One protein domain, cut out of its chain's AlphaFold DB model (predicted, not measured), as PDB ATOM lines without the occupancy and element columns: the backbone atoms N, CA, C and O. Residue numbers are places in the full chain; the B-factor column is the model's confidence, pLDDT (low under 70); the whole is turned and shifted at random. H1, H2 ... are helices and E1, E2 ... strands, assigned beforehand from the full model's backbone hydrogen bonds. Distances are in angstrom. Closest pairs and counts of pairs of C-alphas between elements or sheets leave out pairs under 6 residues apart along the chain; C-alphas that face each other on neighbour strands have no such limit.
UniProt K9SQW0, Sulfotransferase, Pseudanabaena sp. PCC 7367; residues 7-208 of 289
ATOM      1  N   THR A   7      39.233  -0.343  17.950       96.00
ATOM      2  CA  THR A   7      39.861  -1.524  18.572       96.00
ATOM      3  C   THR A   7      41.219  -1.168  19.178       96.00
ATOM      4  O   THR A   7      41.595  -1.723  20.205       96.00
ATOM      5  N   TRP A   8      41.943  -0.216  18.581       97.50
ATOM      6  CA  TRP A   8      43.179   0.305  19.160       97.50
ATOM      7  C   TRP A   8      42.881   1.067  20.451       97.50
ATOM      8  O   TRP A   8      43.467   0.739  21.477       97.50
ATOM      9  N   SER A   9      41.914   1.995  20.440       97.81
ATOM     10  CA  SER A   9      41.581   2.777  21.639       97.81
ATOM     11  C   SER A   9      41.079   1.890  22.777       97.81
ATOM     12  O   SER A   9      41.468   2.090  23.920       97.81
ATOM     13  N   TYR A  10      40.294   0.852  22.466       97.50
ATOM     14  CA  TYR A  10      39.894  -0.163  23.443       97.50
ATOM     15  C   TYR A  10      41.106  -0.850  24.097       97.50
ATOM     16  O   TYR A  10      41.204  -0.888  25.321       97.50
ATOM     17  N   ASN A  11      42.058  -1.355  23.306       97.94
ATOM     18  CA  ASN A  11      43.231  -2.030  23.869       97.94
ATOM     19  C   ASN A  11      44.177  -1.070  24.604       97.94
ATOM     20  O   ASN A  11      44.725  -1.439  25.640       97.94
ATOM     21  N   VAL A  12      44.299   0.178  24.148       98.38
ATOM     22  CA  VAL A  12      45.021   1.230  24.872       98.38
ATOM     23  C   VAL A  12      44.395   1.488  26.238       98.38
ATOM     24  O   VAL A  12      45.116   1.469  27.231       98.38
ATOM     25  N   CYS A  13      43.073   1.650  26.328       97.81
ATOM     26  CA  CYS A  13      42.396   1.819  27.614       97.81
ATOM     27  C   CYS A  13      42.649   0.625  28.544       97.81
ATOM     28  O   CYS A  13      42.964   0.826  29.715       97.81
ATOM     29  N   LYS A  14      42.604  -0.614  28.028       96.38
ATOM     30  CA  LYS A  14      42.975  -1.807  28.810       96.38
ATOM     31  C   LYS A  14      44.401  -1.723  29.349       96.38
ATOM     32  O   LYS A  14      44.626  -2.016  30.522       96.38
ATOM     33  N   SER A  15      45.360  -1.342  28.505       97.19
ATOM     34  CA  SER A  15      46.764  -1.207  28.898       97.19
ATOM     35  C   SER A  15      46.974  -0.101  29.935       97.19
ATOM     36  O   SER A  15      47.730  -0.313  30.878       97.19
ATOM     37  N   ILE A  16      46.283   1.036  29.808       97.50
ATOM     38  CA  ILE A  16      46.335   2.137  30.782       97.50
ATOM     39  C   ILE A  16      45.810   1.667  32.141       97.50
ATOM     40  O   ILE A  16      46.509   1.802  33.142       97.50
ATOM     41  N   LEU A  17      44.616   1.064  32.181       94.50
ATOM     42  CA  LEU A  17      44.007   0.571  33.423       94.50
ATOM     43  C   LEU A  17      44.872  -0.517  34.085       94.50
ATOM     44  O   LEU A  17      45.055  -0.513  35.302       94.50
ATOM     45  N   ALA A  18      45.458  -1.411  33.282       93.75
ATOM     46  CA  ALA A  18      46.386  -2.427  33.769       93.75
ATOM     47  C   ALA A  18      47.676  -1.818  34.349       93.75
ATOM     48  O   ALA A  18      48.143  -2.275  35.389       93.75
ATOM     49  N   ALA A  19      48.231  -0.774  33.723       93.62
ATOM     50  CA  ALA A  19      49.465  -0.126  34.174       93.62
ATOM     51  C   ALA A  19      49.340   0.510  35.569       93.62
ATOM     52  O   ALA A  19      50.336   0.632  36.279       93.62
ATOM     53  N   VAL A  20      48.124   0.874  35.982       90.75
ATOM     54  CA  VAL A  20      47.845   1.430  37.316       90.75
ATOM     55  C   VAL A  20      47.158   0.446  38.263       90.75
ATOM     56  O   VAL A  20      46.604   0.856  39.280       90.75
ATOM     57  N   ASN A  21      47.216  -0.856  37.953       85.38
ATOM     58  CA  ASN A  21      46.630  -1.939  38.750       85.38
ATOM     59  C   ASN A  21      45.143  -1.731  39.078       85.38
ATOM     60  O   ASN A  21      44.659  -2.169  40.125       85.38
ATOM     61  N   GLN A  22      44.402  -1.054  38.198       82.44
ATOM     62  CA  GLN A  22      42.969  -0.889  38.372       82.44
ATOM     63  C   GLN A  22      42.246  -2.170  37.964       82.44
ATOM     64  O   GLN A  22      42.506  -2.747  36.907       82.44
ATOM     65  N   ILE A  23      41.315  -2.614  38.808       79.31
ATOM     66  CA  ILE A  23      40.462  -3.756  38.497       79.31
ATOM     67  C   ILE A  23      39.451  -3.297  37.449       79.31
ATOM     68  O   ILE A  23      38.707  -2.338  37.672       79.31
ATOM     69  N   TYR A  24      39.405  -3.995  36.317       82.69
ATOM     70  CA  TYR A  24      38.440  -3.703  35.268       82.69
ATOM     71  C   TYR A  24      37.838  -4.965  34.657       82.69
ATOM     72  O   TYR A  24      38.497  -5.999  34.555       82.69
ATOM     73  N   ASN A  25      36.585  -4.858  34.218       80.94
ATOM     74  CA  ASN A  25      35.982  -5.808  33.287       80.94
ATOM     75  C   ASN A  25      35.975  -5.170  31.899       80.94
ATOM     76  O   ASN A  25      35.523  -4.035  31.745       80.94
ATOM     77  N   ALA A  26      36.462  -5.889  30.892       82.38
ATOM     78  CA  ALA A  26      36.455  -5.416  29.516       82.38
ATOM     79  C   ALA A  26      35.748  -6.416  28.605       82.38
ATOM     80  O   ALA A  26      35.891  -7.629  28.780       82.38
ATOM     81  N   GLY A  27      34.992  -5.909  27.637       77.00
ATOM     82  CA  GLY A  27      34.315  -6.758  26.670       77.00
ATOM     83  C   GLY A  27      33.720  -5.996  25.496       77.00
ATOM     84  O   GLY A  27      33.562  -4.773  25.514       77.00
ATOM     85  N   TYR A  28      33.374  -6.760  24.464       76.25
ATOM     86  CA  TYR A  28      32.518  -6.296  23.385       76.25
ATOM     87  C   TYR A  28      31.075  -6.636  23.731       76.25
ATOM     88  O   TYR A  28      30.762  -7.798  23.981       76.25
ATOM     89  N   VAL A  29      30.212  -5.624  23.762       73.38
ATOM     90  CA  VAL A  29      28.796  -5.802  24.110       73.38
ATOM     91  C   VAL A  29      27.900  -5.922  22.885       73.38
ATOM     92  O   VAL A  29      26.748  -6.283  23.041       73.38
ATOM     93  N   GLY A  30      28.426  -5.729  21.672       69.19
ATOM     94  CA  GLY A  30      27.643  -5.769  20.437       69.19
ATOM     95  C   GLY A  30      27.244  -4.376  19.954       69.19
ATOM     96  O   GLY A  30      27.895  -3.383  20.281       69.19
ATOM     97  N   GLU A  31      26.190  -4.321  19.144       66.75
ATOM     98  CA  GLU A  31      25.653  -3.095  18.538       66.75
ATOM     99  C   GLU A  31      24.293  -2.720  19.151       66.75
ATOM    100  O   GLU A  31      23.612  -3.568  19.732       66.75
ATOM    101  N   PHE A  32      23.879  -1.465  18.961       68.50
ATOM    102  CA  PHE A  32      22.577  -0.920  19.372       68.50
ATOM    103  C   PHE A  32      22.333  -1.021  20.890       68.50
ATOM    104  O   PHE A  32      23.204  -0.694  21.700       68.50
ATOM    105  N   ASP A  33      21.153  -1.502  21.283       71.12
ATOM    106  CA  ASP A  33      20.699  -1.607  22.671       71.12
ATOM    107  C   ASP A  33      21.494  -2.624  23.495       71.12
ATOM    108  O   ASP A  33      21.226  -2.804  24.676       71.12
ATOM    109  N   ALA A  34      22.482  -3.306  22.914       79.25
ATOM    110  CA  ALA A  34      23.258  -4.297  23.639       79.25
ATOM    111  C   ALA A  34      24.110  -3.674  24.764       79.25
ATOM    112  O   ALA A  34      24.319  -4.312  25.797       79.25
ATOM    113  N   VAL A  35      24.533  -2.409  24.615       83.69
ATOM    114  CA  VAL A  35      25.158  -1.654  25.716       83.69
ATOM    115  C   VAL A  35      24.131  -1.374  26.814       83.69
ATOM    116  O   VAL A  35      24.392  -1.665  27.975       83.69
ATOM    117  N   ASP A  36      22.944  -0.884  26.456       87.19
ATOM    118  CA  ASP A  36      21.878  -0.577  27.417       87.19
ATOM    119  C   ASP A  36      21.417  -1.842  28.158       87.19
ATOM    120  O   ASP A  36      21.314  -1.853  29.383       87.19
ATOM    121  N   ALA A  37      21.239  -2.952  27.442       86.44
ATOM    122  CA  ALA A  37      20.931  -4.251  28.022       86.44
ATOM    123  C   ALA A  37      22.052  -4.734  28.954       86.44
ATOM    124  O   ALA A  37      21.773  -5.321  30.002       86.44
ATOM    125  N   PHE A  38      23.320  -4.486  28.614       85.88
ATOM    126  CA  PHE A  38      24.435  -4.776  29.513       85.88
ATOM    127  C   PHE A  38      24.361  -3.926  30.790       85.88
ATOM    128  O   PHE A  38      24.535  -4.471  31.879       85.88
ATOM    129  N   LEU A  39      24.063  -2.629  30.668       83.56
ATOM    130  CA  LEU A  39      23.950  -1.713  31.804       83.56
ATOM    131  C   LEU A  39      22.788  -2.081  32.741       83.56
ATOM    132  O   LEU A  39      22.950  -2.032  33.956       83.56
ATOM    133  N   GLN A  40      21.650  -2.519  32.198       85.56
ATOM    134  CA  GLN A  40      20.473  -2.917  32.985       85.56
ATOM    135  C   GLN A  40      20.673  -4.219  33.769       85.56
ATOM    136  O   GLN A  40      20.130  -4.384  34.860       85.56
ATOM    137  N   ASN A  41      21.432  -5.165  33.211       79.81
ATOM    138  CA  ASN A  41      21.549  -6.521  33.751       79.81
ATOM    139  C   ASN A  41      22.770  -6.723  34.660       79.81
ATOM    140  O   ASN A  41      23.047  -7.851  35.083       79.81
ATOM    141  N   LYS A  42      23.541  -5.668  34.941       74.69
ATOM    142  CA  LYS A  42      24.781  -5.764  35.714       74.69
ATOM    143  C   LYS A  42      24.721  -4.922  36.974       74.69
ATOM    144  O   LYS A  42      24.540  -3.713  36.939       74.69
ATOM    145  N   THR A  43      24.986  -5.573  38.098       76.62
ATOM    146  CA  THR A  43      25.426  -4.897  39.313       76.62
ATOM    147  C   THR A  43      26.908  -4.587  39.170       76.62
ATOM    148  O   THR A  43      27.710  -5.482  38.891       76.62
ATOM    149  N   PHE A  44      27.273  -3.323  39.348       75.62
ATOM    150  CA  PHE A  44      28.655  -2.878  39.261       75.62
ATOM    151  C   PHE A  44      29.267  -2.851  40.659       75.62
ATOM    152  O   PHE A  44      28.752  -2.137  41.520       75.62
ATOM    153  N   PRO A  45      30.320  -3.643  40.923       75.62
ATOM    154  CA  PRO A  45      31.026  -3.558  42.189       75.62
ATOM    155  C   PRO A  45      31.579  -2.148  42.388       75.62
ATOM    156  O   PRO A  45      32.090  -1.538  41.444       75.62
ATOM    157  N   GLU A  46      31.512  -1.645  43.620       72.94
ATOM    158  CA  GLU A  46      32.191  -0.401  43.969       72.94
ATOM    159  C   GLU A  46      33.685  -0.513  43.624       72.94
ATOM    160  O   GLU A  46      34.320  -1.545  43.850       72.94
ATOM    161  N   HIS A  47      34.240   0.559  43.055       70.12
ATOM    162  CA  HIS A  47      35.653   0.674  42.670       70.12
ATOM    163  C   HIS A  47      36.132  -0.220  41.510       70.12
ATOM    164  O   HIS A  47      37.343  -0.331  41.302       70.12
ATOM    165  N   GLN A  48      35.231  -0.813  40.717       82.50
ATOM    166  CA  GLN A  48      35.603  -1.514  39.484       82.50
ATOM    167  C   GLN A  48      35.309  -0.670  38.238       82.50
ATOM    168  O   GLN A  48      34.217  -0.129  38.081       82.50
ATOM    169  N   HIS A  49      36.272  -0.602  37.318       88.19
ATOM    170  CA  HIS A  49      36.067   0.035  36.015       88.19
ATOM    171  C   HIS A  49      35.447  -0.936  35.021       88.19
ATOM    172  O   HIS A  49      35.720  -2.140  35.036       88.19
ATOM    173  N   ILE A  50      34.635  -0.414  34.109       90.00
ATOM    174  CA  ILE A  50      34.068  -1.208  33.025       90.00
ATOM    175  C   ILE A  50      34.395  -0.542  31.710       90.00
ATOM    176  O   ILE A  50      34.083   0.623  31.486       90.00
ATOM    177  N   LEU A  51      35.043  -1.311  30.845       92.62
ATOM    178  CA  LEU A  51      35.479  -0.860  29.543       92.62
ATOM    179  C   LEU A  51      34.697  -1.596  28.462       92.62
ATOM    180  O   LEU A  51      34.887  -2.791  28.232       92.62
ATOM    181  N   LEU A  52      33.838  -0.853  27.778       92.81
ATOM    182  CA  LEU A  52      33.018  -1.363  26.689       92.81
ATOM    183  C   LEU A  52      33.475  -0.757  25.367       92.81
ATOM    184  O   LEU A  52      33.909   0.392  25.300       92.81
ATOM    185  N   LYS A  53      33.344  -1.540  24.300       93.12
ATOM    186  CA  LYS A  53      33.452  -1.058  22.924       93.12
ATOM    187  C   LYS A  53      32.108  -1.261  22.232       93.12
ATOM    188  O   LYS A  53      31.602  -2.381  22.219       93.12
ATOM    189  N   ALA A  54      31.602  -0.206  21.604       91.19
ATOM    190  CA  ALA A  54      30.419  -0.226  20.750       91.19
ATOM    191  C   ALA A  54      30.592   0.771  19.595       91.19
ATOM    192  O   ALA A  54      31.390   1.710  19.694       91.19
ATOM    193  N   HIS A  55      29.863   0.571  18.496       89.25
ATOM    194  CA  HIS A  55      29.783   1.548  17.403       89.25
ATOM    195  C   HIS A  55      28.462   2.319  17.390       89.25
ATOM    196  O   HIS A  55      28.395   3.377  16.759       89.25
ATOM    197  N   THR A  56      27.467   1.810  18.117       85.88
ATOM    198  CA  THR A  56      26.115   2.349  18.199       85.88
ATOM    199  C   THR A  56      25.649   2.287  19.656       85.88
ATOM    200  O   THR A  56      25.316   1.197  20.118       85.88
ATOM    201  N   PRO A  57      25.698   3.391  20.419       86.06
ATOM    202  CA  PRO A  57      25.184   3.410  21.785       86.06
ATOM    203  C   PRO A  57      23.651   3.353  21.792       86.06
ATOM    204  O   PRO A  57      22.997   3.936  20.924       86.06
ATOM    205  N   GLY A  58      23.088   2.705  22.810       86.50
ATOM    206  CA  GLY A  58      21.675   2.848  23.139       86.50
ATOM    207  C   GLY A  58      21.390   4.174  23.852       86.50
ATOM    208  O   GLY A  58      22.291   4.951  24.188       86.50
ATOM    209  N   LYS A  59      20.112   4.455  24.081       84.62
ATOM    210  CA  LYS A  59      19.651   5.724  24.657       84.62
ATOM    211  C   LYS A  59      20.117   5.943  26.088       84.62
ATOM    212  O   LYS A  59      20.502   7.053  26.441       84.62
ATOM    213  N   GLN A  60      20.081   4.900  26.915       88.06
ATOM    214  CA  GLN A  60      20.503   5.002  28.312       88.06
ATOM    215  C   GLN A  60      22.001   5.272  28.383       88.06
ATOM    216  O   GLN A  60      22.444   6.096  29.178       88.06
ATOM    217  N   THR A  61      22.769   4.645  27.490       89.06
ATOM    218  CA  THR A  61      24.193   4.932  27.322       89.06
ATOM    219  C   THR A  61      24.426   6.393  26.932       89.06
ATOM    220  O   THR A  61      25.278   7.045  27.528       89.06
ATOM    221  N   LEU A  62      23.673   6.932  25.965       89.50
ATOM    222  CA  LEU A  62      23.782   8.341  25.570       89.50
ATOM    223  C   LEU A  62      23.468   9.284  26.739       89.50
ATOM    224  O   LEU A  62      24.272  10.169  27.022       89.50
ATOM    225  N   ALA A  63      22.363   9.066  27.455       89.12
ATOM    226  CA  ALA A  63      21.999   9.871  28.622       89.12
ATOM    227  C   ALA A  63      23.090   9.831  29.707       89.12
ATOM    228  O   ALA A  63      23.544  10.870  30.178       89.12
ATOM    229  N   ALA A  64      23.610   8.642  30.020       90.31
ATOM    230  CA  ALA A  64      24.681   8.478  30.999       90.31
ATOM    231  C   ALA A  64      26.004   9.151  30.576       90.31
ATOM    232  O   ALA A  64      26.783   9.571  31.435       90.31
ATOM    233  N   ILE A  65      26.272   9.280  29.271       92.38
ATOM    234  CA  ILE A  65      27.406  10.061  28.750       92.38
ATOM    235  C   ILE A  65      27.186  11.565  28.981       92.38
ATOM    236  O   ILE A  65      28.116  12.248  29.413       92.38
ATOM    237  N   VAL A  66      25.980  12.086  28.715       90.81
ATOM    238  CA  VAL A  66      25.630  13.508  28.946       90.81
ATOM    239  C   VAL A  66      25.766  13.860  30.424       90.81
ATOM    240  O   VAL A  66      26.393  14.860  30.770       90.81
ATOM    241  N   ASP A  67      25.265  12.986  31.294       90.75
ATOM    242  CA  ASP A  67      25.293  13.167  32.747       90.75
ATOM    243  C   ASP A  67      26.697  12.987  33.357       90.75
ATOM    244  O   ASP A  67      26.878  13.113  34.568       90.75
ATOM    245  N   GLY A  68      27.708  12.656  32.544       90.62
ATOM    246  CA  GLY A  68      29.086  12.440  32.994       90.62
ATOM    247  C   GLY A  68      29.294  11.151  33.796       90.62
ATOM    248  O   GLY A  68      30.356  10.962  34.389       90.62
ATOM    249  N   GLN A  69      28.308  10.250  33.810       90.56
ATOM    250  CA  GLN A  69      28.405   8.940  34.460       90.56
ATOM    251  C   GLN A  69      29.291   7.979  33.656       90.56
ATOM    252  O   GLN A  69      29.936   7.099  34.226       90.56
ATOM    253  N   ILE A  70      29.350   8.160  32.332       92.44
ATOM    254  CA  ILE A  70      30.202   7.392  31.420       92.44
ATOM    255  C   ILE A  70      31.199   8.328  30.739       92.44
ATOM    256  O   ILE A  70      30.824   9.279  30.057       92.44
ATOM    257  N   LYS A  71      32.491   8.003  30.855       95.31
ATOM    258  CA  LYS A  71      33.542   8.613  30.032       95.31
ATOM    259  C   LYS A  71      33.515   8.001  28.635       95.31
ATOM    260  O   LYS A  71      33.655   6.787  28.490       95.31
ATOM    261  N   ASN A  72      33.373   8.836  27.610       96.56
ATOM    262  CA  ASN A  72      33.298   8.403  26.219       96.56
ATOM    263  C   ASN A  72      34.567   8.781  25.448       96.56
ATOM    264  O   ASN A  72      34.998   9.933  25.466       96.56
ATOM    265  N   ILE A  73      35.140   7.814  24.733       97.88
ATOM    266  CA  ILE A  73      36.279   8.030  23.835       97.88
ATOM    267  C   ILE A  73      35.828   7.680  22.424       97.88
ATOM    268  O   ILE A  73      35.599   6.512  22.098       97.88
ATOM    269  N   PHE A  74      35.743   8.691  21.566       97.62
ATOM    270  CA  PHE A  74      35.320   8.528  20.185       97.62
ATOM    271  C   PHE A  74      36.513   8.655  19.242       97.62
ATOM    272  O   PHE A  74      37.073   9.731  19.037       97.62
ATOM    273  N   THR A  75      36.889   7.543  18.616       98.00
ATOM    274  CA  THR A  75      37.859   7.578  17.519       98.00
ATOM    275  C   THR A  75      37.170   7.923  16.204       98.00
ATOM    276  O   THR A  75      36.089   7.398  15.906       98.00
ATOM    277  N   TYR A  76      37.815   8.763  15.396       97.88
ATOM    278  CA  TYR A  76      37.343   9.166  14.071       97.88
ATOM    279  C   TYR A  76      38.475   9.137  13.039       97.88
ATOM    280  O   TYR A  76      39.657   9.124  13.376       97.88
ATOM    281  N   ARG A  77      38.111   9.076  11.759       97.38
ATOM    282  CA  ARG A  77      39.023   8.987  10.611       97.38
ATOM    283  C   ARG A  77      38.393   9.719   9.427       97.38
ATOM    284  O   ARG A  77      37.179   9.898   9.442       97.38
ATOM    285  N   ASP A  78      39.185  10.076   8.411       98.00
ATOM    286  CA  ASP A  78      38.663  10.558   7.124       98.00
ATOM    287  C   ASP A  78      37.504   9.635   6.695       98.00
ATOM    288  O   ASP A  78      37.706   8.416   6.568       98.00
ATOM    289  N   PRO A  79      36.275  10.159   6.553       97.88
ATOM    290  CA  PRO A  79      35.110   9.339   6.260       97.88
ATOM    291  C   PRO A  79      35.229   8.603   4.923       97.88
ATOM    292  O   PRO A  79      34.710   7.491   4.803       97.88
ATOM    293  N   ARG A  80      36.005   9.135   3.970       97.75
ATOM    294  CA  ARG A  80      36.302   8.480   2.689       97.75
ATOM    295  C   ARG A  80      37.189   7.248   2.892       97.75
ATOM    296  O   ARG A  80      36.894   6.178   2.368       97.75
ATOM    297  N   ASP A  81      38.222   7.341   3.731       97.69
ATOM    298  CA  ASP A  81      39.061   6.180   4.068       97.69
ATOM    299  C   ASP A  81      38.312   5.138   4.910       97.69
ATOM    300  O   ASP A  81      38.529   3.930   4.763       97.69
ATOM    301  N   SER A  82      37.452   5.595   5.826       96.56
ATOM    302  CA  SER A  82      36.596   4.711   6.620       96.56
ATOM    303  C   SER A  82      35.659   3.918   5.716       96.56
ATOM    304  O   SER A  82      35.536   2.707   5.896       96.56
ATOM    305  N   LEU A  83      35.070   4.571   4.712       96.81
ATOM    306  CA  LEU A  83      34.247   3.936   3.689       96.81
ATOM    307  C   LEU A  83      35.013   2.845   2.932       96.81
ATOM    308  O   LEU A  83      34.562   1.699   2.935       96.81
ATOM    309  N   CYS A  84      36.191   3.150   2.375       96.56
ATOM    310  CA  CYS A  84      37.030   2.146   1.704       96.56
ATOM    311  C   CYS A  84      37.334   0.964   2.626       96.56
ATOM    312  O   CYS A  84      37.161  -0.200   2.258       96.56
ATOM    313  N   SER A  85      37.712   1.251   3.879       95.44
ATOM    314  CA  SER A  85      37.981   0.192   4.844       95.44
ATOM    315  C   SER A  85      36.741  -0.641   5.162       95.44
ATOM    316  O   SER A  85      36.911  -1.829   5.426       95.44
ATOM    317  N   ARG A  86      35.535  -0.060   5.184       94.25
ATOM    318  CA  ARG A  86      34.284  -0.804   5.392       94.25
ATOM    319  C   ARG A  86      33.964  -1.686   4.199       94.25
ATOM    320  O   ARG A  86      33.680  -2.858   4.411       94.25
ATOM    321  N   MET A  87      34.044  -1.156   2.979       95.31
ATOM    322  CA  MET A  87      33.801  -1.931   1.757       95.31
ATOM    323  C   MET A  87      34.704  -3.164   1.714       95.31
ATOM    324  O   MET A  87      34.218  -4.281   1.575       95.31
ATOM    325  N   GLN A  88      36.004  -2.977   1.957       94.31
ATOM    326  CA  GLN A  88      36.968  -4.074   1.961       94.31
ATOM    327  C   GLN A  88      36.758  -5.053   3.125       94.31
ATOM    328  O   GLN A  88      36.793  -6.264   2.929       94.31
ATOM    329  N   PHE A  89      36.584  -4.552   4.353       91.62
ATOM    330  CA  PHE A  89      36.536  -5.403   5.546       91.62
ATOM    331  C   PHE A  89      35.197  -6.135   5.718       91.62
ATOM    332  O   PHE A  89      35.143  -7.249   6.240       91.62
ATOM    333  N   GLU A  90      34.102  -5.482   5.342       90.06
ATOM    334  CA  GLU A  90      32.741  -5.993   5.506       90.06
ATOM    335  C   GLU A  90      32.176  -6.595   4.222       90.06
ATOM    336  O   GLU A  90      31.076  -7.134   4.272       90.06
ATOM    337  N   GLY A  91      32.893  -6.508   3.095       90.94
ATOM    338  CA  GLY A  91      32.389  -6.951   1.793       90.94
ATOM    339  C   GLY A  91      31.121  -6.205   1.373       90.94
ATOM    340  O   GLY A  91      30.282  -6.758   0.670       90.94
ATOM    341  N   LYS A  92      30.931  -4.977   1.875       89.25
ATOM    342  CA  LYS A  92      29.716  -4.194   1.645       89.25
ATOM    343  C   LYS A  92      29.808  -3.400   0.356       89.25
ATOM    344  O   LYS A  92      30.817  -2.752   0.086       89.25
ATOM    345  N   GLU A  93      28.683  -3.350  -0.346       94.62
ATOM    346  CA  GLU A  93      28.466  -2.435  -1.461       94.62
ATOM    347  C   GLU A  93      28.654  -0.973  -1.037       94.62
ATOM    348  O   GLU A  93      28.318  -0.583   0.088       94.62
ATOM    349  N   PHE A  94      29.138  -0.151  -1.970       93.38
ATOM    350  CA  PHE A  94      29.501   1.254  -1.749       93.38
ATOM    351  C   PHE A  94      28.431   2.051  -0.985       93.38
ATOM    352  O   PHE A  94      28.733   2.675   0.032       93.38
ATOM    353  N   LYS A  95      27.161   1.975  -1.415       88.88
ATOM    354  CA  LYS A  95      26.054   2.690  -0.754       88.88
ATOM    355  C   LYS A  95      25.853   2.228   0.692       88.88
ATOM    356  O   LYS A  95      25.782   3.057   1.590       88.88
ATOM    357  N   LEU A  96      25.810   0.916   0.940       86.88
ATOM    358  CA  LEU A  96      25.614   0.356   2.286       86.88
ATOM    359  C   LEU A  96      26.780   0.680   3.227       86.88
ATOM    360  O   LEU A  96      26.572   0.946   4.411       86.88
ATOM    361  N   ALA A  97      28.007   0.667   2.712       93.31
ATOM    362  CA  ALA A  97      29.178   1.052   3.484       93.31
ATOM    363  C   ALA A  97      29.154   2.552   3.831       93.31
ATOM    364  O   ALA A  97      29.450   2.917   4.970       93.31
ATOM    365  N   MET A  98      28.737   3.404   2.889       92.44
ATOM    366  CA  MET A  98      28.597   4.849   3.089       92.44
ATOM    367  C   MET A  98      27.522   5.176   4.124       92.44
ATOM    368  O   MET A  98      27.778   5.986   5.011       92.44
ATOM    369  N   TRP A  99      26.390   4.467   4.115       87.00
ATOM    370  CA  TRP A  99      25.376   4.592   5.166       87.00
ATOM    371  C   TRP A  99      25.925   4.318   6.559       87.00
ATOM    372  O   TRP A  99      25.700   5.094   7.485       87.00
ATOM    373  N   GLY A 100      26.714   3.253   6.702       88.25
ATOM    374  CA  GLY A 100      27.366   2.945   7.971       88.25
ATOM    375  C   GLY A 100      28.347   4.029   8.431       88.25
ATOM    376  O   GLY A 100      28.561   4.175   9.632       88.25
ATOM    377  N   VAL A 101      28.953   4.778   7.505       94.06
ATOM    378  CA  VAL A 101      29.832   5.914   7.820       94.06
ATOM    379  C   VAL A 101      29.019   7.137   8.243       94.06
ATOM    380  O   VAL A 101      29.305   7.686   9.304       94.06
ATOM    381  N   ILE A 102      27.983   7.507   7.482       89.81
ATOM    382  CA  ILE A 102      27.067   8.621   7.805       89.81
ATOM    383  C   ILE A 102      26.486   8.437   9.207       89.81
ATOM    384  O   ILE A 102      26.547   9.341  10.034       89.81
ATOM    385  N   TYR A 103      26.010   7.230   9.510       86.38
ATOM    386  CA  TYR A 103      25.453   6.898  10.818       86.38
ATOM    387  C   TYR A 103      26.429   7.181  11.971       86.38
ATOM    388  O   TYR A 103      26.051   7.704  13.015       86.38
ATOM    389  N   ASN A 104      27.719   6.890  11.783       91.62
ATOM    390  CA  ASN A 104      28.730   7.205  12.786       91.62
ATOM    391  C   ASN A 104      29.070   8.701  12.869       91.62
ATOM    392  O   ASN A 104      29.484   9.145  13.938       91.62
ATOM    393  N   LEU A 105      28.936   9.454  11.775       92.44
ATOM    394  CA  LEU A 105      29.165  10.902  11.750       92.44
ATOM    395  C   LEU A 105      28.034  11.673  12.445       92.44
ATOM    396  O   LEU A 105      28.307  12.635  13.151       92.44
ATOM    397  N   ILE A 106      26.795  11.185  12.372       88.44
ATOM    398  CA  ILE A 106      25.679  11.742  13.153       88.44
ATOM    399  C   ILE A 106      25.976  11.662  14.658       88.44
ATOM    400  O   ILE A 106      25.793  12.637  15.384       88.44
ATOM    401  N   TYR A 107      26.502  10.529  15.140       89.38
ATOM    402  CA  TYR A 107      26.941  10.434  16.536       89.38
ATOM    403  C   TYR A 107      28.114  11.356  16.853       89.38
ATOM    404  O   TYR A 107      28.177  11.878  17.960       89.38
ATOM    405  N   TYR A 108      29.038  11.558  15.911       93.50
ATOM    406  CA  TYR A 108      30.120  12.520  16.094       93.50
ATOM    407  C   TYR A 108      29.556  13.924  16.361       93.50
ATOM    408  O   TYR A 108      29.886  14.503  17.397       93.50
ATOM    409  N   ASP A 109      28.641  14.411  15.517       90.94
ATOM    410  CA  ASP A 109      28.001  15.723  15.696       90.94
ATOM    411  C   ASP A 109      27.228  15.798  17.017       90.94
ATOM    412  O   ASP A 109      27.310  16.785  17.750       90.94
ATOM    413  N   TRP A 110      26.505  14.729  17.365       88.56
ATOM    414  CA  TRP A 110      25.790  14.659  18.635       88.56
ATOM    415  C   TRP A 110      26.750  14.762  19.829       88.56
ATOM    416  O   TRP A 110      26.528  15.574  20.729       88.56
ATOM    417  N   TYR A 111      27.847  13.998  19.829       91.94
ATOM    418  CA  TYR A 111      28.828  14.014  20.914       91.94
ATOM    419  C   TYR A 111      29.518  15.370  21.051       91.94
ATOM    420  O   TYR A 111      29.764  15.794  22.182       91.94
ATOM    421  N   GLN A 112      29.817  16.048  19.937       90.81
ATOM    422  CA  GLN A 112      30.463  17.362  19.969       90.81
ATOM    423  C   GLN A 112      29.620  18.403  20.711       90.81
ATOM    424  O   GLN A 112      30.179  19.252  21.399       90.81
ATOM    425  N   ASN A 113      28.295  18.316  20.594       84.94
ATOM    426  CA  ASN A 113      27.384  19.317  21.143       84.94
ATOM    427  C   ASN A 113      26.853  18.976  22.542       84.94
ATOM    428  O   ASN A 113      26.441  19.877  23.266       84.94
ATOM    429  N   ASN A 114      26.853  17.697  22.936       79.88
ATOM    430  CA  ASN A 114      26.082  17.245  24.102       79.88
ATOM    431  C   ASN A 114      26.909  16.557  25.197       79.88
ATOM    432  O   ASN A 114      26.350  16.147  26.208       79.88
ATOM    433  N   SER A 115      28.222  16.374  25.026       80.12
ATOM    434  CA  SER A 115      28.988  15.509  25.932       80.12
ATOM    435  C   SER A 115      30.428  15.948  26.157       80.12
ATOM    436  O   SER A 115      31.037  16.610  25.322       80.12
ATOM    437  N   GLN A 116      31.027  15.470  27.250       85.25
ATOM    438  CA  GLN A 116      32.470  15.563  27.477       85.25
ATOM    439  C   GLN A 116      33.202  14.385  26.820       85.25
ATOM    440  O   GLN A 116      33.939  13.656  27.479       85.25
ATOM    441  N   THR A 117      32.966  14.155  25.529       96.19
ATOM    442  CA  THR A 117      33.609  13.070  24.771       96.19
ATOM    443  C   THR A 117      35.048  13.435  24.409       96.19
ATOM    444  O   THR A 117      35.306  14.503  23.852       96.19
ATOM    445  N   LEU A 118      35.996  12.525  24.652       98.00
ATOM    446  CA  LEU A 118      37.350  12.657  24.120       98.00
ATOM    447  C   LEU A 118      37.395  12.170  22.669       98.00
ATOM    448  O   LEU A 118      37.236  10.979  22.392       98.00
ATOM    449  N   PHE A 119      37.676  13.087  21.746       98.00
ATOM    450  CA  PHE A 119      37.855  12.773  20.332       98.00
ATOM    451  C   PHE A 119      39.320  12.485  19.999       98.00
ATOM    452  O   PHE A 119      40.208  13.293  20.291       98.00
ATOM    453  N   ILE A 120      39.554  11.348  19.342       98.25
ATOM    454  CA  ILE A 120      40.885  10.878  18.943       98.25
ATOM    455  C   ILE A 120      40.919  10.663  17.430       98.25
ATOM    456  O   ILE A 120      40.159   9.859  16.881       98.25
ATOM    457  N   ASN A 121      41.815  11.377  16.755       97.62
ATOM    458  CA  ASN A 121      41.970  11.298  15.310       97.62
ATOM    459  C   ASN A 121      42.847  10.096  14.931       97.62
ATOM    460  O   ASN A 121      43.949   9.923  15.446       97.62
ATOM    461  N   PHE A 122      42.405   9.295  13.963       97.31
ATOM    462  CA  PHE A 122      43.191   8.200  13.399       97.31
ATOM    463  C   PHE A 122      44.572   8.643  12.893       97.31
ATOM    464  O   PHE A 122      45.552   7.925  13.081       97.31
ATOM    465  N   LYS A 123      44.681   9.823  12.270       96.50
ATOM    466  CA  LYS A 123      45.963  10.376  11.809       96.50
ATOM    467  C   LYS A 123      46.932  10.588  12.975       96.50
ATOM    468  O   LYS A 123      48.113  10.277  12.833       96.50
ATOM    469  N   ASP A 124      46.430  11.044  14.117       97.38
ATOM    470  CA  ASP A 124      47.244  11.297  15.308       97.38
ATOM    471  C   ASP A 124      47.635   9.991  16.000       97.38
ATOM    472  O   ASP A 124      48.789   9.837  16.391       97.38
ATOM    473  N   ILE A 125      46.744   8.989  16.025       97.19
ATOM    474  CA  ILE A 125      47.095   7.619  16.443       97.19
ATOM    475  C   ILE A 125      48.273   7.093  15.613       97.19
ATOM    476  O   ILE A 125      49.192   6.472  16.141       97.19
ATOM    477  N   MET A 126      48.247   7.334  14.302       95.38
ATOM    478  CA  MET A 126      49.277   6.849  13.390       95.38
ATOM    479  C   MET A 126      50.590   7.635  13.483       95.38
ATOM    480  O   MET A 126      51.657   7.043  13.314       95.38
ATOM    481  N   GLY A 127      50.526   8.946  13.719       96.44
ATOM    482  CA  GLY A 127      51.699   9.821  13.748       96.44
ATOM    483  C   GLY A 127      52.352   9.953  15.123       96.44
ATOM    484  O   GLY A 127      53.577   9.985  15.217       96.44
ATOM    485  N   GLN A 128      51.550  10.042  16.185       97.81
ATOM    486  CA  GLN A 128      51.979  10.366  17.550       97.81
ATOM    487  C   GLN A 128      51.243   9.505  18.601       97.81
ATOM    488  O   GLN A 128      50.651  10.039  19.542       97.81
ATOM    489  N   PRO A 129      51.291   8.159  18.508       98.12
ATOM    490  CA  PRO A 129      50.483   7.277  19.356       98.12
ATOM    491  C   PRO A 129      50.718   7.481  20.857       98.12
ATOM    492  O   PRO A 129      49.765   7.453  21.627       98.12
ATOM    493  N   ALA A 130      51.962   7.717  21.289       98.56
ATOM    494  CA  ALA A 130      52.279   7.942  22.703       98.56
ATOM    495  C   ALA A 130      51.642   9.234  23.253       98.56
ATOM    496  O   ALA A 130      51.225   9.263  24.409       98.56
ATOM    497  N   GLN A 131      51.522  10.278  22.426       98.56
ATOM    498  CA  GLN A 131      50.843  11.518  22.808       98.56
ATOM    499  C   GLN A 131      49.335  11.294  22.946       98.56
ATOM    500  O   GLN A 131      48.739  11.723  23.931       98.56
ATOM    501  N   GLU A 132      48.722  10.569  22.007       98.69
ATOM    502  CA  GLU A 132      47.297  10.231  22.087       98.69
ATOM    503  C   GLU A 132      46.993   9.322  23.290       98.69
ATOM    504  O   GLU A 132      45.975   9.498  23.955       98.69
ATOM    505  N   ILE A 133      47.902   8.402  23.636       98.75
ATOM    506  CA  ILE A 133      47.806   7.585  24.856       98.75
ATOM    507  C   ILE A 133      47.857   8.458  26.114       98.75
ATOM    508  O   ILE A 133      47.038   8.257  27.008       98.75
ATOM    509  N   ALA A 134      48.762   9.439  26.176       98.62
ATOM    510  CA  ALA A 134      48.819  10.378  27.298       98.62
ATOM    511  C   ALA A 134      47.507  11.171  27.435       98.62
ATOM    512  O   ALA A 134      46.954  11.250  28.527       98.62
ATOM    513  N   ARG A 135      46.941  11.655  26.319       98.50
ATOM    514  CA  ARG A 135      45.634  12.340  26.311       98.50
ATOM    515  C   ARG A 135      44.499  11.448  26.815       98.50
ATOM    516  O   ARG A 135      43.635  11.919  27.552       98.50
ATOM    517  N   ILE A 136      44.490  10.170  26.427       98.56
ATOM    518  CA  ILE A 136      43.511   9.197  26.930       98.56
ATOM    519  C   ILE A 136      43.700   8.982  28.435       98.56
ATOM    520  O   ILE A 136      42.714   8.991  29.168       98.56
ATOM    521  N   ALA A 137      44.935   8.816  28.909       98.19
ATOM    522  CA  ALA A 137      45.220   8.622  30.328       98.19
ATOM    523  C   ALA A 137      44.756   9.825  31.167       98.19
ATOM    524  O   ALA A 137      44.006   9.640  32.127       98.19
ATOM    525  N   ASP A 138      45.082  11.045  30.736       97.81
ATOM    526  CA  ASP A 138      44.646  12.284  31.387       97.81
ATOM    527  C   ASP A 138      43.116  12.384  31.442       97.81
ATOM    528  O   ASP A 138      42.543  12.653  32.498       97.81
ATOM    529  N   TYR A 139      42.432  12.082  30.335       97.69
ATOM    530  CA  TYR A 139      40.968  12.060  30.289       97.69
ATOM    531  C   TYR A 139      40.362  11.007  31.222       97.69
ATOM    532  O   TYR A 139      39.344  11.249  31.878       97.69
ATOM    533  N   LEU A 140      41.003   9.845  31.354       95.62
ATOM    534  CA  LEU A 140      40.615   8.821  32.321       95.62
ATOM    535  C   LEU A 140      40.937   9.223  33.770       95.62
ATOM    536  O   LEU A 140      40.334   8.660  34.683       95.62
ATOM    537  N   GLY A 141      41.743  10.264  33.995       95.56
ATOM    538  CA  GLY A 141      42.180  10.710  35.321       95.56
ATOM    539  C   GLY A 141      43.352   9.888  35.857       95.56
ATOM    540  O   GLY A 141      43.475   9.697  37.064       95.56
ATOM    541  N   VAL A 142      44.178   9.354  34.957       95.69
ATOM    542  CA  VAL A 142      45.308   8.479  35.257       95.69
ATOM    543  C   VAL A 142      46.600   9.165  34.829       95.69
ATOM    544  O   VAL A 142      46.778   9.486  33.660       95.69
ATOM    545  N   SER A 143      47.535   9.343  35.759       94.94
ATOM    546  CA  SER A 143      48.861   9.877  35.442       94.94
ATOM    547  C   SER A 143      49.801   8.757  35.004       94.94
ATOM    548  O   SER A 143      50.068   7.834  35.773       94.94
ATOM    549  N   LEU A 144      50.336   8.859  33.788       97.31
ATOM    550  CA  LEU A 144      51.350   7.948  33.256       97.31
ATOM    551  C   LEU A 144      52.644   8.701  32.946       97.31
ATOM    552  O   LEU A 144      52.617   9.867  32.553       97.31
ATOM    553  N   SER A 145      53.786   8.027  33.098       97.94
ATOM    554  CA  SER A 145      55.055   8.567  32.610       97.94
ATOM    555  C   SER A 145      55.134   8.453  31.087       97.94
ATOM    556  O   SER A 145      54.465   7.618  30.467       97.94
ATOM    557  N   LYS A 146      55.998   9.266  30.479       98.19
ATOM    558  CA  LYS A 146      56.246   9.228  29.036       98.19
ATOM    559  C   LYS A 146      56.681   7.832  28.574       98.19
ATOM    560  O   LYS A 146      56.186   7.343  27.566       98.19
ATOM    561  N   GLU A 147      57.550   7.182  29.341       98.50
ATOM    562  CA  GLU A 147      58.088   5.851  29.046       98.50
ATOM    563  C   GLU A 147      56.977   4.791  29.040       98.50
ATOM    564  O   GLU A 147      56.962   3.911  28.180       98.50
ATOM    565  N   ILE A 148      56.005   4.895  29.956       98.50
ATOM    566  CA  ILE A 148      54.841   3.999  29.971       98.50
ATOM    567  C   ILE A 148      53.973   4.239  28.731       98.50
ATOM    568  O   ILE A 148      53.572   3.277  28.077       98.50
ATOM    569  N   CYS A 149      53.710   5.496  28.362       98.62
ATOM    570  CA  CYS A 149      52.947   5.813  27.150       98.62
ATOM    571  C   CYS A 149      53.628   5.274  25.880       98.62
ATOM    572  O   CYS A 149      52.960   4.711  25.011       98.62
ATOM    573  N   GLU A 150      54.954   5.396  25.781       98.62
ATOM    574  CA  GLU A 150      55.746   4.838  24.679       98.62
ATOM    575  C   GLU A 150      55.681   3.307  24.645       98.62
ATOM    576  O   GLU A 150      55.483   2.715  23.581       98.62
ATOM    577  N   GLN A 151      55.766   2.652  25.805       98.56
ATOM    578  CA  GLN A 151      55.648   1.201  25.897       98.56
ATOM    579  C   GLN A 151      54.254   0.714  25.472       98.56
ATOM    580  O   GLN A 151      54.144  -0.193  24.645       98.56
ATOM    581  N   ILE A 152      53.181   1.364  25.941       98.50
ATOM    582  CA  ILE A 152      51.802   1.060  25.523       98.50
ATOM    583  C   ILE A 152      51.634   1.268  24.011       98.50
ATOM    584  O   ILE A 152      50.967   0.459  23.357       98.50
ATOM    585  N   ALA A 153      52.251   2.309  23.439       98.44
ATOM    586  CA  ALA A 153      52.227   2.569  21.999       98.44
ATOM    587  C   ALA A 153      52.881   1.432  21.200       98.44
ATOM    588  O   ALA A 153      52.347   1.011  20.173       98.44
ATOM    589  N   ILE A 154      54.014   0.910  21.678       98.06
ATOM    590  CA  ILE A 154      54.700  -0.240  21.076       98.06
ATOM    591  C   ILE A 154      53.831  -1.497  21.186       98.06
ATOM    592  O   ILE A 154      53.699  -2.249  20.216       98.06
ATOM    593  N   ASP A 155      53.226  -1.724  22.351       97.81
ATOM    594  CA  ASP A 155      52.448  -2.928  22.634       97.81
ATOM    595  C   ASP A 155      51.143  -3.002  21.839       97.81
ATOM    596  O   ASP A 155      50.736  -4.086  21.416       97.81
ATOM    597  N   ASN A 156      50.545  -1.847  21.558       97.38
ATOM    598  CA  ASN A 156      49.316  -1.710  20.779       97.38
ATOM    599  C   ASN A 156      49.566  -1.247  19.334       97.38
ATOM    600  O   ASN A 156      48.629  -0.894  18.618       97.38
ATOM    601  N   GLY A 157      50.824  -1.226  18.891       96.12
ATOM    602  CA  GLY A 157      51.194  -0.810  17.545       96.12
ATOM    603  C   GLY A 157      50.793  -1.830  16.475       96.12
ATOM    604  O   GLY A 157      50.673  -3.029  16.737       96.12
ATOM    605  N   LEU A 158      50.676  -1.367  15.225       94.50
ATOM    606  CA  LEU A 158      50.228  -2.182  14.084       94.50
ATOM    607  C   LEU A 158      50.942  -3.528  13.961       94.50
ATOM    608  O   LEU A 158      50.281  -4.542  13.769       94.50
ATOM    609  N   LYS A 159      52.275  -3.549  14.103       95.19
ATOM    610  CA  LYS A 159      53.070  -4.781  13.984       95.19
ATOM    611  C   LYS A 159      52.652  -5.830  15.018       95.19
ATOM    612  O   LYS A 159      52.543  -7.006  14.685       95.19
ATOM    613  N   LYS A 160      52.405  -5.417  16.267       96.12
ATOM    614  CA  LYS A 160      51.940  -6.337  17.312       96.12
ATOM    615  C   LYS A 160      50.506  -6.775  17.058       96.12
ATOM    616  O   LYS A 160      50.235  -7.968  17.126       96.12
ATOM    617  N   SER A 161      49.613  -5.854  16.692       95.81
ATOM    618  CA  SER A 161      48.228  -6.205  16.366       95.81
ATOM    619  C   SER A 161      48.130  -7.170  15.177       95.81
ATOM    620  O   SER A 161      47.350  -8.114  15.226       95.81
ATOM    621  N   GLN A 162      48.948  -6.990  14.135       95.56
ATOM    622  CA  GLN A 162      49.043  -7.920  13.005       95.56
ATOM    623  C   GLN A 162      49.516  -9.301  13.459       95.56
ATOM    624  O   GLN A 162      48.872 -10.293  13.140       95.56
ATOM    625  N   LYS A 163      50.557  -9.359  14.296       95.94
ATOM    626  CA  LYS A 163      51.036 -10.621  14.867       95.94
ATOM    627  C   LYS A 163      49.966 -11.325  15.711       95.94
ATOM    628  O   LYS A 163      49.898 -12.549  15.693       95.94
ATOM    629  N   VAL A 164      49.127 -10.594  16.450       95.44
ATOM    630  CA  VAL A 164      47.984 -11.197  17.162       95.44
ATOM    631  C   VAL A 164      47.005 -11.818  16.165       95.44
ATOM    632  O   VAL A 164      46.636 -12.975  16.331       95.44
ATOM    633  N   ILE A 165      46.648 -11.091  15.100       95.56
ATOM    634  CA  ILE A 165      45.733 -11.575  14.052       95.56
ATOM    635  C   ILE A 165      46.280 -12.835  13.361       95.56
ATOM    636  O   ILE A 165      45.545 -13.801  13.175       95.56
ATOM    637  N   GLU A 166      47.565 -12.850  13.009       95.25
ATOM    638  CA  GLU A 166      48.235 -13.987  12.357       95.25
ATOM    639  C   GLU A 166      48.243 -15.252  13.225       95.25
ATOM    640  O   GLU A 166      48.196 -16.363  12.700       95.25
ATOM    641  N   ASN A 167      48.272 -15.091  14.550       96.19
ATOM    642  CA  ASN A 167      48.319 -16.200  15.500       96.19
ATOM    643  C   ASN A 167      46.941 -16.580  16.066       96.19
ATOM    644  O   ASN A 167      46.880 -17.444  16.938       96.19
ATOM    645  N   LEU A 168      45.834 -16.000  15.576       95.44
ATOM    646  CA  LEU A 168      44.482 -16.325  16.062       95.44
ATOM    647  C   LEU A 168      44.178 -17.825  15.993       95.44
ATOM    648  O   LEU A 168      43.582 -18.371  16.914       95.44
ATOM    649  N   SER A 169      44.629 -18.507  14.938       93.06
ATOM    650  CA  SER A 169      44.429 -19.952  14.754       93.06
ATOM    651  C   SER A 169      45.182 -20.824  15.765       93.06
ATOM    652  O   SER A 169      44.890 -22.012  15.877       93.06
ATOM    653  N   GLN A 170      46.145 -20.251  16.491       94.81
ATOM    654  CA  GLN A 170      46.943 -20.936  17.510       94.81
ATOM    655  C   GLN A 170      46.396 -20.716  18.926       94.81
ATOM    656  O   GLN A 170      46.862 -21.365  19.863       94.81
ATOM    657  N   LEU A 171      45.442 -19.796  19.106       93.69
ATOM    658  CA  LEU A 171      44.852 -19.530  20.412       93.69
ATOM    659  C   LEU A 171      43.886 -20.656  20.824       93.69
ATOM    660  O   LEU A 171      43.213 -21.242  19.971       93.69
ATOM    661  N   PRO A 172      43.769 -20.946  22.133       95.31
ATOM    662  CA  PRO A 172      42.756 -21.862  22.645       95.31
ATOM    663  C   PRO A 172      41.329 -21.403  22.302       95.31
ATOM    664  O   PRO A 172      41.031 -20.208  22.330       95.31
ATOM    665  N   GLN A 173      40.427 -22.347  22.017       93.56
ATOM    666  CA  GLN A 173      39.053 -22.052  21.574       93.56
ATOM    667  C   GLN A 173      38.255 -21.227  22.594       93.56
ATOM    668  O   GLN A 173      37.438 -20.389  22.225       93.56
ATOM    669  N   GLU A 174      38.520 -21.391  23.887       94.19
ATOM    670  CA  GLU A 174      37.898 -20.610  24.952       94.19
ATOM    671  C   GLU A 174      38.252 -19.115  24.896       94.19
ATOM    672  O   GLU A 174      37.463 -18.289  25.361       94.19
ATOM    673  N   GLN A 175      39.379 -18.751  24.276       92.44
ATOM    674  CA  GLN A 175      39.803 -17.363  24.061       92.44
ATOM    675  C   GLN A 175      39.228 -16.763  22.775       92.44
ATOM    676  O   GLN A 175      39.335 -15.558  22.556       92.44
ATOM    677  N   LEU A 176      38.579 -17.580  21.946       93.56
ATOM    678  CA  LEU A 176      38.046 -17.182  20.654       93.56
ATOM    679  C   LEU A 176      36.518 -17.130  20.676       93.56
ATOM    680  O   LEU A 176      35.845 -17.850  21.422       93.56
ATOM    681  N   PHE A 177      35.951 -16.263  19.845       93.31
ATOM    682  CA  PHE A 177      34.564 -16.377  19.410       93.31
ATOM    683  C   PHE A 177      34.460 -16.131  17.906       93.31
ATOM    684  O   PHE A 177      35.368 -15.567  17.292       93.31
ATOM    685  N   HIS A 178      33.359 -16.593  17.321       89.75
ATOM    686  CA  HIS A 178      33.122 -16.533  15.886       89.75
ATOM    687  C   HIS A 178      31.939 -15.623  15.571       89.75
ATOM    688  O   HIS A 178      30.889 -15.721  16.206       89.75
ATOM    689  N   GLU A 179      32.107 -14.775  14.561       84.69
ATOM    690  CA  GLU A 179      31.043 -13.963  13.973       84.69
ATOM    691  C   GLU A 179      31.022 -14.225  12.463       84.69
ATOM    692  O   GLU A 179      31.824 -13.683  11.697       84.69
ATOM    693  N   GLY A 180      30.147 -15.139  12.036       87.12
ATOM    694  CA  GLY A 180      30.202 -15.698  10.685       87.12
ATOM    695  C   GLY A 180      31.546 -16.390  10.438       87.12
ATOM    696  O   GLY A 180      31.950 -17.266  11.199       87.12
ATOM    697  N   GLU A 181      32.256 -15.974   9.390       88.81
ATOM    698  CA  GLU A 181      33.581 -16.506   9.036       88.81
ATOM    699  C   GLU A 181      34.734 -15.864   9.827       88.81
ATOM    700  O   GLU A 181      35.888 -16.283   9.718       88.81
ATOM    701  N   ARG A 182      34.456 -14.828  10.627       91.00
ATOM    702  CA  ARG A 182      35.494 -14.104  11.363       91.00
ATOM    703  C   ARG A 182      35.816 -14.814  12.668       91.00
ATOM    704  O   ARG A 182      34.923 -15.121  13.453       91.00
ATOM    705  N   VAL A 183      37.110 -15.006  12.909       94.12
ATOM    706  CA  VAL A 183      37.653 -15.475  14.189       94.12
ATOM    707  C   VAL A 183      38.106 -14.258  14.978       94.12
ATOM    708  O   VAL A 183      38.842 -13.432  14.436       94.12
ATOM    709  N   ILE A 184      37.666 -14.141  16.228       94.62
ATOM    710  CA  ILE A 184      37.881 -12.958  17.062       94.62
ATOM    711  C   ILE A 184      38.530 -13.377  18.381       94.62
ATOM    712  O   ILE A 184      38.014 -14.248  19.080       94.62
ATOM    713  N   ASP A 185      39.636 -12.727  18.746       95.69
ATOM    714  CA  ASP A 185      40.222 -12.841  20.084       95.69
ATOM    715  C   ASP A 185      39.363 -12.065  21.092       95.69
ATOM    716  O   ASP A 185      39.226 -10.842  20.997       95.69
ATOM    717  N   LYS A 186      38.803 -12.762  22.089       92.31
ATOM    718  CA  LYS A 186      37.967 -12.167  23.146       92.31
ATOM    719  C   LYS A 186      38.701 -11.098  23.945       92.31
ATOM    720  O   LYS A 186      38.072 -10.151  24.411       92.31
ATOM    721  N   SER A 187      40.014 -11.242  24.126       92.56
ATOM    722  CA  SER A 187      40.800 -10.295  24.909       92.56
ATOM    723  C   SER A 187      40.971  -8.988  24.148       92.56
ATOM    724  O   SER A 187      40.637  -7.924  24.677       92.56
ATOM    725  N   THR A 188      41.489  -9.042  22.919       94.75
ATOM    726  CA  THR A 188      41.867  -7.829  22.179       94.75
ATOM    727  C   THR A 188      40.796  -7.305  21.228       94.75
ATOM    728  O   THR A 188      40.892  -6.170  20.757       94.75
ATOM    729  N   LEU A 189      39.778  -8.112  20.920       95.06
ATOM    730  CA  LEU A 189      38.786  -7.866  19.868       95.06
ATOM    731  C   LEU A 189      39.406  -7.711  18.466       95.06
ATOM    732  O   LEU A 189      38.777  -7.178  17.542       95.06
ATOM    733  N   LEU A 190      40.655  -8.152  18.290       95.56
ATOM    734  CA  LEU A 190      41.283  -8.292  16.983       95.56
ATOM    735  C   LEU A 190      40.725  -9.536  16.289       95.56
ATOM    736  O   LEU A 190      40.385 -10.522  16.937       95.56
ATOM    737  N   GLN A 191      40.600  -9.466  14.964       94.44
ATOM    738  CA  GLN A 191      39.948 -10.519  14.188       94.44
ATOM    739  C   GLN A 191      40.602 -10.721  12.826       94.44
ATOM    740  O   GLN A 191      41.378  -9.875  12.367       94.44
ATOM    741  N   THR A 192      40.287 -11.826  12.160       92.81
ATOM    742  CA  THR A 192      40.801 -12.109  10.814       92.81
ATOM    743  C   THR A 192      40.483 -10.955   9.856       92.81
ATOM    744  O   THR A 192      39.358 -10.459   9.807       92.81
ATOM    745  N   GLY A 193      41.494 -10.472   9.125       88.62
ATOM    746  CA  GLY A 193      41.350  -9.368   8.168       88.62
ATOM    747  C   GLY A 193      41.134  -7.976   8.784       88.62
ATOM    748  O   GLY A 193      40.925  -7.018   8.043       88.62
ATOM    749  N   HIS A 194      41.193  -7.812  10.116       88.19
ATOM    750  CA  HIS A 194      40.865  -6.538  10.786       88.19
ATOM    751  C   HIS A 194      41.744  -5.371  10.311       88.19
ATOM    752  O   HIS A 194      41.256  -4.244  10.220       88.19
ATOM    753  N   ILE A 195      43.012  -5.625   9.978       90.50
ATOM    754  CA  ILE A 195      43.975  -4.612   9.527       90.50
ATOM    755  C   ILE A 195      44.250  -4.816   8.036       90.50
ATOM    756  O   ILE A 195      45.052  -5.662   7.658       90.50
ATOM    757  N   ALA A 196      43.604  -4.005   7.197       78.81
ATOM    758  CA  ALA A 196      43.693  -4.089   5.736       78.81
ATOM    759  C   ALA A 196      44.497  -2.934   5.099       78.81
ATOM    760  O   ALA A 196      44.345  -2.634   3.920       78.81
ATOM    761  N   GLY A 197      45.309  -2.233   5.901       76.50
ATOM    762  CA  GLY A 197      46.104  -1.074   5.485       76.50
ATOM    763  C   GLY A 197      45.843   0.148   6.367       76.50
ATOM    764  O   GLY A 197      44.721   0.647   6.447       76.50
ATOM    765  N   ALA A 198      46.894   0.639   7.025       81.94
ATOM    766  CA  ALA A 198      46.848   1.788   7.936       81.94
ATOM    767  C   ALA A 198      47.214   3.121   7.254       81.94
ATOM    768  O   ALA A 198      47.681   4.055   7.901       81.94
ATOM    769  N   LYS A 199      47.032   3.191   5.932       89.06
ATOM    770  CA  LYS A 199      47.333   4.368   5.112       89.06
ATOM    771  C   LYS A 199      46.174   5.366   5.182       89.06
ATOM    772  O   LYS A 199      45.011   4.968   5.076       89.06
ATOM    773  N   THR A 200      46.494   6.645   5.344       92.69
ATOM    774  CA  THR A 200      45.557   7.757   5.157       92.69
ATOM    775  C   THR A 200      45.516   8.187   3.688       92.69
ATOM    776  O   THR A 200      46.522   8.102   2.982       92.69
ATOM    777  N   GLY A 201      44.356   8.631   3.210       95.31
ATOM    778  CA  GLY A 201      44.149   9.063   1.826       95.31
ATOM    779  C   GLY A 201      44.103   7.922   0.806       95.31
ATOM    780  O   GLY A 201      44.291   8.167  -0.383       95.31
ATOM    781  N   ARG A 202      43.865   6.678   1.245       95.25
ATOM    782  CA  ARG A 202      43.748   5.506   0.356       95.25
ATOM    783  C   ARG A 202      42.510   5.578  -0.539       95.25
ATOM    784  O   ARG A 202      42.498   4.990  -1.613       95.25
ATOM    785  N   TRP A 203      41.506   6.353  -0.132       97.00
ATOM    786  CA  TRP A 203      40.295   6.577  -0.920       97.00
ATOM    787  C   TRP A 203      40.556   7.123  -2.328       97.00
ATOM    788  O   TRP A 203      39.780   6.838  -3.235       97.00
ATOM    789  N   ARG A 204      41.660   7.854  -2.533       96.31
ATOM    790  CA  ARG A 204      42.041   8.399  -3.848       96.31
ATOM    791  C   ARG A 204      42.400   7.309  -4.855       96.31
ATOM    792  O   ARG A 204      42.188   7.496  -6.049       96.31
ATOM    793  N   ASP A 205      42.941   6.202  -4.355       96.00
ATOM    794  CA  ASP A 205      43.418   5.077  -5.157       96.00
ATOM    795  C   ASP A 205      42.337   3.984  -5.291       96.00
ATOM    796  O   ASP A 205      42.340   3.218  -6.250       96.00
ATOM    797  N   GLU A 206      41.426   3.888  -4.316       96.12
ATOM    798  CA  GLU A 206      40.487   2.763  -4.184       96.12
ATOM    799  C   GLU A 206      39.056   3.058  -4.617       96.12
ATOM    800  O   GLU A 206      38.334   2.128  -4.971       96.12
ATOM    801  N   LEU A 207      38.632   4.321  -4.567       96.62
ATOM    802  CA  LEU A 207      37.331   4.720  -5.088       96.62
ATOM    803  C   LEU A 207      37.468   5.085  -6.560       96.62
ATOM    804  O   LEU A 207      38.384   5.820  -6.936       96.62
ATOM    805  N   ASP A 208      36.529   4.631  -7.388       96.44
ATOM    806  CA  ASP A 208      36.436   5.129  -8.758       96.44
ATOM    807  C   ASP A 208      36.050   6.620  -8.778       96.44
ATOM    808  O   ASP A 208      35.623   7.197  -7.773       96.44
TER     809      ASP A 208
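What this domain is: This is residues 7 to 208 of the 289 residues of the protein "Sulfotransferase" of Pseudanabaena sp. PCC 7367 (UniProt K9SQW0). Two small pairs of parallel strands, E1 with E2 and E3 with E4, make a thin, broken core between helices on two sides: H1 and H7, with H8 beyond them, on one side, and H2, H3 and the long helix H5 on the other. H4 packs across the first end of H5 with the short H10 beside it, while the hairpin of E5 and E6 forms a small separate sheet away from the core. The printed part has 202 residues, with ten named helices and six named strands in the order H1 E1 H2 E2 H3 E3 H4 H5 E4 H6 H7 H8 H9 E5 E6 H10. The class is mixed, helices and strands; the sheets E1 E2 and E3 E4 are parallel, and E5 E6 is antiparallel. The whole is compact, with a radius of gyration of the C-alphas of 17.1 A and spans of 52 by 37 by 35 A.

Where its parts are: E1 is residues 24 to 28, 13.5 A long, and E2 residues 49 to 53, 13.4 A long. E3 is residues 73 to 76 and E4 residues 118 to 121. H1, residues 7 to 19, is 18.4 A long and begins at C-alpha 7 at (39.861, -1.524, 18.572). H2 is residues 34 to 40 and H3 residues 59 to 66. H4, residues 79 to 90, is 15.5 A long. H5, residues 94 to 114, is the longest helix at 30.6 A, and its C-alpha 94 lies at (29.501, 1.254, -1.749). H6 is residues 122 to 127, H7 residues 129 to 140 with 16.4 A, H8 residues 146 to 155 with 14.3 A, and H9 residues 158 to 166 with 12.1 A. E5 is residues 176 to 179 and E6 residues 182 to 185. H10, residues 203 to 206, ends at C-alpha 206 at (40.487, 2.763, -4.184).

How they stand to each other: E1 and E2 are parallel at 14 degrees, with N 51 and O 25 at 2.9 A. E1, H2 and E2 form a strand-helix-strand unit, two parallel neighbour strands with a helix between them along the chain, and its crossover is right-handed. The closest C-alphas of H1 and E2 are those of Tyr 10 and Lys 53, 6.5 A apart. H1 touches H8, closest at the C-alphas of Ser 15 and Ile 152, 6.5 A, at a steep tilt of 48 degrees, opposite ways. With residues 12 to 16 alone H1 touches H7, closest at the C-alphas of Ile 16 and Ala 137, 6.6 A. H7 touches H8 with residues 129 to 134 alone, closest at the C-alphas of Ala 130 and Cys 149, 5.0 A; the steep tilt of 69 degrees is only just short of about perpendicular. E2 and E3 are apart. E3 and E4 are parallel at 26 degrees, with N 74 and O 118 at 2.9 A; with H4 and H5 they form a second unit, also with a right-handed crossover. The closest C-alphas of E3 and H5 are those of Phe 74 and Tyr 108, 7.7 A. H5 touches H4 with residues 94 to 101 alone, closest at the C-alphas of Leu 83 and Met 98, 5.8 A, at a steep tilt of 51 degrees. H4 touches H10, closest at the C-alphas of Asp 81 and Trp 203, 5.2 A. H2 touches H3, about perpendicular at 77 degrees, closest at the C-alphas of Asp 36 and Gln 60, 5.8 A. H6 is close to H7 but not clearly touching, closest at the C-alphas of Ile 125 and Glu 132, 6.2 A. H9 touches no helix and is apart from E6, but only just, at 8.3 A. The hairpin E5 and E6 is antiparallel at 148 degrees, with N 184 and O 177 at 2.9 A. Every O i to N i+4 pair is within hydrogen-bond range in H1, H2, H3, H4, H6, H7, H8 and H9; in H5 it is 15 of 17, and H10 is too short for such a pair.

The domain as a whole: The two C-alphas farthest apart are those of Glu 46 and Asp 208, 53.2 A. The printed part has no cut. The link from E6 to H10, residues 186 to 202, is long. Mean pLDDT of the printed part is 91.6, and residues 30 to 32 are under 70.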